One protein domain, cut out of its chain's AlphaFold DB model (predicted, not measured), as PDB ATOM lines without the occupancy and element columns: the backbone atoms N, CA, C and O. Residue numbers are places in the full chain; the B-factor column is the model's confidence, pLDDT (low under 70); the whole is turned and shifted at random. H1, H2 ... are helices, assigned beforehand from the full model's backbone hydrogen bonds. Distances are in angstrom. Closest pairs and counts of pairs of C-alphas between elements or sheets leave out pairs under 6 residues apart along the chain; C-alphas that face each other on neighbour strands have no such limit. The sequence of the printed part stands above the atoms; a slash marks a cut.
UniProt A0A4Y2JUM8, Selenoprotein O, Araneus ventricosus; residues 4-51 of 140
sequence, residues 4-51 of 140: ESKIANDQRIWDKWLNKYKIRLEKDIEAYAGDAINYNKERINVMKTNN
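AT A GLANCE: This is residues 4 to 51 of the 140 residues of the protein "Selenoprotein O" of Araneus ventricosus (UniProt A0A4Y2JUM8). A long helix, H1, and a helix about half as long, H2, meet near their linked ends and make an open V or L, with a tight loop at the corner. The far part of each arm, residues 4 to 24 and residues 44 to 51, sticks out free. The printed part has 48 residues with two named helices, H1 then H2, and no named strand; its class is all helix. It is elongated, spanning 44 by 23 by 13 A, and only just extended, close to loose, with a radius of gyration of the C-alphas of 14.6 A.

HOW THE PARTS SIT: H1, residues 4 to 31, and H2, residues 36 to 50, are close but not clearly touching, with 2 pairs of C-alphas within 8 A. Their closest C-alphas, those of Ile 29 and Ala 36, are 6.0 A apart. The helices run opposite ways at a steep tilt of 62 degrees, and their centres are 19.5 A apart. In H1 and H2 every O i to N i+4 pair is within hydrogen-bond range.

IN THESE COORDINATES: H1 begins at C-alpha 4, (170.108, 66.271, 41.044), and measures 41.1 A to C-alpha 31, (164.448, 89.742, 7.757). H2 measures 20.9 A from C-alpha 36 to C-alpha 50, (182.065, 91.422, 20.727).

THE WHOLE: The C-alphas of Glu 4 and Ala 33, the two farthest apart, are 45.5 A from each other. The link from H1 to H2 is tight, the printed part has no cut, and no printed residue has a pLDDT under 70.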
ATOM      1  N   GLU A   4     170.731  66.914  42.207       87.75
ATOM      2  CA  GLU A   4     170.108  66.271  41.044       87.75
ATOM      3  C   GLU A   4     168.803  66.958  40.616       87.75
ATOM      4  O   GLU A   4     168.584  67.221  39.433       87.75
ATOM      5  N   SER A   5     167.944  67.314  41.580       88.44
ATOM      6  CA  SER A   5     166.677  67.998  41.290       88.44
ATOM      7  C   SER A   5     166.878  69.414  40.743       88.44
ATOM      8  O   SER A   5     166.085  69.883  39.925       88.44
ATOM      9  N   LYS A   6     167.954  70.090  41.167       89.62
ATOM     10  CA  LYS A   6     168.323  71.424  40.690       89.62
ATOM     11  C   LYS A   6     168.848  71.361  39.257       89.62
ATOM     12  O   LYS A   6     168.327  72.078  38.410       89.62
ATOM     13  N   ILE A   7     169.785  70.455  38.968       92.06
ATOM     14  CA  ILE A   7     170.340  70.264  37.618       92.06
ATOM     15  C   ILE A   7     169.223  69.956  36.614       92.06
ATOM     16  O   ILE A   7     169.142  70.601  35.570       92.06
ATOM     17  N   ALA A   8     168.320  69.028  36.945       92.12
ATOM     18  CA  ALA A   8     167.201  68.678  36.069       92.12
ATOM     19  C   ALA A   8     166.258  69.871  35.815       92.12
ATOM     20  O   ALA A   8     165.742  70.059  34.710       92.12
ATOM     21  N   ASN A   9     166.031  70.707  36.832       93.12
ATOM     22  CA  ASN A   9     165.233  71.915  36.677       93.12
ATOM     23  C   ASN A   9     165.936  72.971  35.809       93.12
ATOM     24  O   ASN A   9     165.290  73.556  34.938       93.12
ATOM     25  N   ASP A  10     167.232  73.187  36.020       93.81
ATOM     26  CA  ASP A  10     168.033  74.158  35.276       93.81
ATOM     27  C   ASP A  10     168.142  73.762  33.801       93.81
ATOM     28  O   ASP A  10     167.927  74.606  32.934       93.81
ATOM     29  N   GLN A  11     168.337  72.472  33.503       94.44
ATOM     30  CA  GLN A  11     168.293  71.935  32.136       94.44
ATOM     31  C   GLN A  11     166.963  72.260  31.453       94.44
ATOM     32  O   GLN A  11     166.932  72.843  30.372       94.44
ATOM     33  N   ARG A  12     165.840  71.992  32.127       95.31
ATOM     34  CA  ARG A  12     164.508  72.285  31.584       95.31
ATOM     35  C   ARG A  12     164.282  73.781  31.342       95.31
ATOM     36  O   ARG A  12     163.592  74.154  30.391       95.31
ATOM     37  N   ILE A  13     164.779  74.647  32.226       95.56
ATOM     38  CA  ILE A  13     164.691  76.106  32.052       95.56
ATOM     39  C   ILE A  13     165.561  76.546  30.872       95.56
ATOM     40  O   ILE A  13     165.100  77.329  30.038       95.56
ATOM     41  N   TRP A  14     166.776  76.008  30.783       96.19
ATOM     42  CA  TRP A  14     167.721  76.283  29.713       96.19
ATOM     43  C   TRP A  14     167.156  75.896  28.349       96.19
ATOM     44  O   TRP A  14     167.148  76.728  27.447       96.19
ATOM     45  N   ASP A  15     166.562  74.709  28.218       96.44
ATOM     46  CA  ASP A  15     165.940  74.249  26.971       96.44
ATOM     47  C   ASP A  15     164.801  75.170  26.521       96.44
ATOM     48  O   ASP A  15     164.694  75.545  25.350       96.44
ATOM     49  N   LYS A  16     163.954  75.597  27.465       96.81
ATOM     50  CA  LYS A  16     162.871  76.550  27.181       96.81
ATOM     51  C   LYS A  16     163.414  77.891  26.698       96.81
ATOM     52  O   LYS A  16     162.858  78.470  25.765       96.81
ATOM     53  N   TRP A  17     164.459  78.403  27.342       96.81
ATOM     54  CA  TRP A  17     165.088  79.659  26.945       96.81
ATOM     55  C   TRP A  17     165.777  79.537  25.581       96.81
ATOM     56  O   TRP A  17     165.565  80.382  24.712       96.81
ATOM     57  N   LEU A  18     166.503  78.443  25.347       96.25
ATOM     58  CA  LEU A  18     167.209  78.179  24.099       96.25
ATOM     59  C   LEU A  18     166.240  78.094  22.914       96.25
ATOM     60  O   LEU A  18     166.514  78.657  21.857       96.25
ATOM     61  N   ASN A  19     165.078  77.464  23.097       95.94
ATOM     62  CA  ASN A  19     164.036  77.426  22.071       95.94
ATOM     63  C   ASN A  19     163.489  78.824  21.747       95.94
ATOM     64  O   ASN A  19     163.338  79.163  20.576       95.94
ATOM     65  N   LYS A  20     163.259  79.676  22.755       96.25
ATOM     66  CA  LYS A  20     162.861  81.076  22.520       96.25
ATOM     67  C   LYS A  20     163.934  81.855  21.762       96.25
ATOM     68  O   LYS A  20     163.606  82.636  20.871       96.25
ATOM     69  N   TYR A  21     165.202  81.637  22.104       95.06
ATOM     70  CA  TYR A  21     166.326  82.266  21.423       95.06
ATOM     71  C   TYR A  21     166.430  81.820  19.955       95.06
ATOM     72  O   TYR A  21     166.588  82.664  19.078       95.06
ATOM     73  N   LYS A  22     166.238  80.528  19.661       93.38
ATOM     74  CA  LYS A  22     166.185  80.009  18.280       93.38
ATOM     75  C   LYS A  22     165.077  80.666  17.455       93.38
ATOM     76  O   LYS A  22     165.366  81.187  16.387       93.38
ATOM     77  N   ILE A  23     163.858  80.744  17.993       94.88
ATOM     78  CA  ILE A  23     162.725  81.407  17.318       94.88
ATOM     79  C   ILE A  23     163.040  82.887  17.033       94.88
ATOM     80  O   ILE A  23     162.676  83.427  15.992       94.88
ATOM     81  N   ARG A  24     163.725  83.576  17.955       94.31
ATOM     82  CA  ARG A  24     164.167  84.960  17.738       94.31
ATOM     83  C   ARG A  24     165.180  85.059  16.593       94.31
ATOM     84  O   ARG A  24     165.079  86.012  15.824       94.31
ATOM     85  N   LEU A  25     166.115  84.114  16.490       91.56
ATOM     86  CA  LEU A  25     167.120  84.071  15.424       91.56
ATOM     87  C   LEU A  25     166.512  83.766  14.051       91.56
ATOM     88  O   LEU A  25     166.956  84.339  13.065       91.56
ATOM     89  N   GLU A  26     165.496  82.905  13.978       90.75
ATOM     90  CA  GLU A  26     164.779  82.613  12.726       90.75
ATOM     91  C   GLU A  26     164.169  83.884  12.128       90.75
ATOM     92  O   GLU A  26     164.347  84.152  10.945       90.75
ATOM     93  N   LYS A  27     163.580  84.744  12.967       91.62
ATOM     94  CA  LYS A  27     163.058  86.048  12.530       91.62
ATOM     95  C   LYS A  27     164.135  86.991  11.992       91.62
ATOM     96  O   LYS A  27     163.850  87.781  11.100       91.62
ATOM     97  N   ASP A  28     165.353  86.940  12.535       89.44
ATOM     98  CA  ASP A  28     166.459  87.744  11.998       89.44
ATOM     99  C   ASP A  28     166.935  87.214  10.640       89.44
ATOM    100  O   ASP A  28     167.305  88.006   9.779       89.44
ATOM    101  N   ILE A  29     166.897  85.892  10.439       89.69
ATOM    102  CA  ILE A  29     167.215  85.264   9.150       89.69
ATOM    103  C   ILE A  29     166.157  85.639   8.106       89.69
ATOM    104  O   ILE A  29     166.516  86.018   6.999       89.69
ATOM    105  N   GLU A  30     164.869  85.579   8.457       87.69
ATOM    106  CA  GLU A  30     163.763  85.963   7.565       87.69
ATOM    107  C   GLU A  30     163.822  87.439   7.146       87.69
ATOM    108  O   GLU A  30     163.458  87.784   6.023       87.69
ATOM    109  N   ALA A  31     164.282  88.319   8.040       87.75
ATOM    110  CA  ALA A  31     164.448  89.742   7.757       87.75
ATOM    111  C   ALA A  31     165.711  90.061   6.931       87.75
ATOM    112  O   ALA A  31     165.847  91.177   6.424       87.75
ATOM    113  N   TYR A  32     166.645  89.115   6.807       88.06
ATOM    114  CA  TYR A  32     167.896  89.303   6.085       88.06
ATOM    115  C   TYR A  32     167.700  89.045   4.586       88.06
ATOM    116  O   TYR A  32     167.200  88.005   4.172       88.06
ATOM    117  N   ALA A  33     168.128  89.986   3.745       80.56
ATOM    118  CA  ALA A  33     167.881  89.950   2.299       80.56
ATOM    119  C   ALA A  33     168.711  88.902   1.517       80.56
ATOM    120  O   ALA A  33     168.599  88.835   0.294       80.56
ATOM    121  N   GLY A  34     169.564  88.118   2.185       81.81
ATOM    122  CA  GLY A  34     170.454  87.130   1.563       81.81
ATOM    123  C   GLY A  34     170.327  85.721   2.151       81.81
ATOM    124  O   GLY A  34     169.453  85.439   2.961       81.81
ATOM    125  N   ASP A  35     171.236  84.823   1.762       86.50
ATOM    126  CA  ASP A  35     171.188  83.425   2.203       86.50
ATOM    127  C   ASP A  35     171.445  83.261   3.710       86.50
ATOM    128  O   ASP A  35     172.349  83.881   4.284       86.50
ATOM    129  N   ALA A  36     170.745  82.304   4.328       85.94
ATOM    130  CA  ALA A  36     170.899  81.957   5.744       85.94
ATOM    131  C   ALA A  36     172.350  81.604   6.135       85.94
ATOM    132  O   ALA A  36     172.780  81.851   7.264       85.94
ATOM    133  N   ILE A  37     173.134  81.054   5.199       88.50
ATOM    134  CA  ILE A  37     174.552  80.729   5.409       88.50
ATOM    135  C   ILE A  37     175.379  82.005   5.609       88.50
ATOM    136  O   ILE A  37     176.224  82.052   6.505       88.50
ATOM    137  N   ASN A  38     175.135  83.038   4.801       89.38
ATOM    138  CA  ASN A  38     175.865  84.301   4.890       89.38
ATOM    139  C   ASN A  38     175.468  85.078   6.145       89.38
ATOM    140  O   ASN A  38     176.354  85.534   6.864       89.38
ATOM    141  N   TYR A  39     174.173  85.105   6.480       90.69
ATOM    142  CA  TYR A  39     173.709  85.666   7.751       90.69
ATOM    143  C   TYR A  39     174.397  84.996   8.949       90.69
ATOM    144  O   TYR A  39     174.892  85.665   9.853       90.69
ATOM    145  N   ASN A  40     174.481  83.660   8.956       89.94
ATOM    146  CA  ASN A  40     175.136  82.946  10.049       89.94
ATOM    147  C   ASN A  40     176.632  83.294  10.151       89.94
ATOM    148  O   ASN A  40     177.138  83.481  11.256       89.94
ATOM    149  N   LYS A  41     177.336  83.430   9.019       91.44
ATOM    150  CA  LYS A  41     178.740  83.874   9.003       91.44
ATOM    151  C   LYS A  41     178.897  85.276   9.590       91.44
ATOM    152  O   LYS A  41     179.757  85.472  10.445       91.44
ATOM    153  N   GLU A  42     178.060  86.223   9.173       91.44
ATOM    154  CA  GLU A  42     178.090  87.598   9.679       91.44
ATOM    155  C   GLU A  42     177.774  87.648  11.177       91.44
ATOM    156  O   GLU A  42     178.534  88.225  11.952       91.44
ATOM    157  N   ARG A  43     176.723  86.945  11.613       91.88
ATOM    158  CA  ARG A  43     176.361  86.819  13.028       91.88
ATOM    159  C   ARG A  43     177.519  86.270  13.852       91.88
ATOM    160  O   ARG A  43     177.839  86.831  14.895       91.88
ATOM    161  N   ILE A  44     178.142  85.178  13.407       90.81
ATOM    162  CA  ILE A  44     179.292  84.586  14.101       90.81
ATOM    163  C   ILE A  44     180.444  85.588  14.168       90.81
ATOM    164  O   ILE A  44     181.061  85.707  15.221       90.81
ATOM    165  N   ASN A  45     180.718  86.321  13.088       91.12
ATOM    166  CA  ASN A  45     181.769  87.332  13.077       91.12
ATOM    167  C   ASN A  45     181.498  88.429  14.117       91.12
ATOM    168  O   ASN A  45     182.329  88.659  14.989       91.12
ATOM    169  N   VAL A  46     180.291  89.007  14.112       92.12
ATOM    170  CA  VAL A  46     179.859  90.015  15.094       92.12
ATOM    171  C   VAL A  46     179.920  89.470  16.523       92.12
ATOM    172  O   VAL A  46     180.329  90.169  17.449       92.12
ATOM    173  N   MET A  47     179.531  88.212  16.738       91.06
ATOM    174  CA  MET A  47     179.630  87.581  18.054       91.06
ATOM    175  C   MET A  47     181.087  87.414  18.491       91.06
ATOM    176  O   MET A  47     181.392  87.691  19.645       91.06
ATOM    177  N   LYS A  48     181.989  86.995  17.598       88.69
ATOM    178  CA  LYS A  48     183.416  86.824  17.912       88.69
ATOM    179  C   LYS A  48     184.111  88.155  18.203       88.69
ATOM    180  O   LYS A  48     184.943  88.205  19.098       88.69
ATOM    181  N   THR A  49     183.747  89.230  17.507       89.69
ATOM    182  CA  THR A  49     184.336  90.559  17.741       89.69
ATOM    183  C   THR A  49     183.837  91.224  19.021       89.69
ATOM    184  O   THR A  49     184.510  92.105  19.537       89.69
ATOM    185  N   ASN A  50     182.664  90.828  19.528       91.19
ATOM    186  CA  ASN A  50     182.065  91.422  20.727       91.19
ATOM    187  C   ASN A  50     182.220  90.564  21.989       91.19
ATOM    188  O   ASN A  50     182.241  91.109  23.091       91.19
ATOM    189  N   ASN A  51     182.318  89.238  21.855       90.94
ATOM    190  CA  ASN A  51     182.449  88.326  22.988       90.94
ATOM    191  C   ASN A  51     183.925  87.953  23.171       90.94
ATOM    192  O   ASN A  51     184.453  87.188  22.359       90.94
TER     193      ASN A  51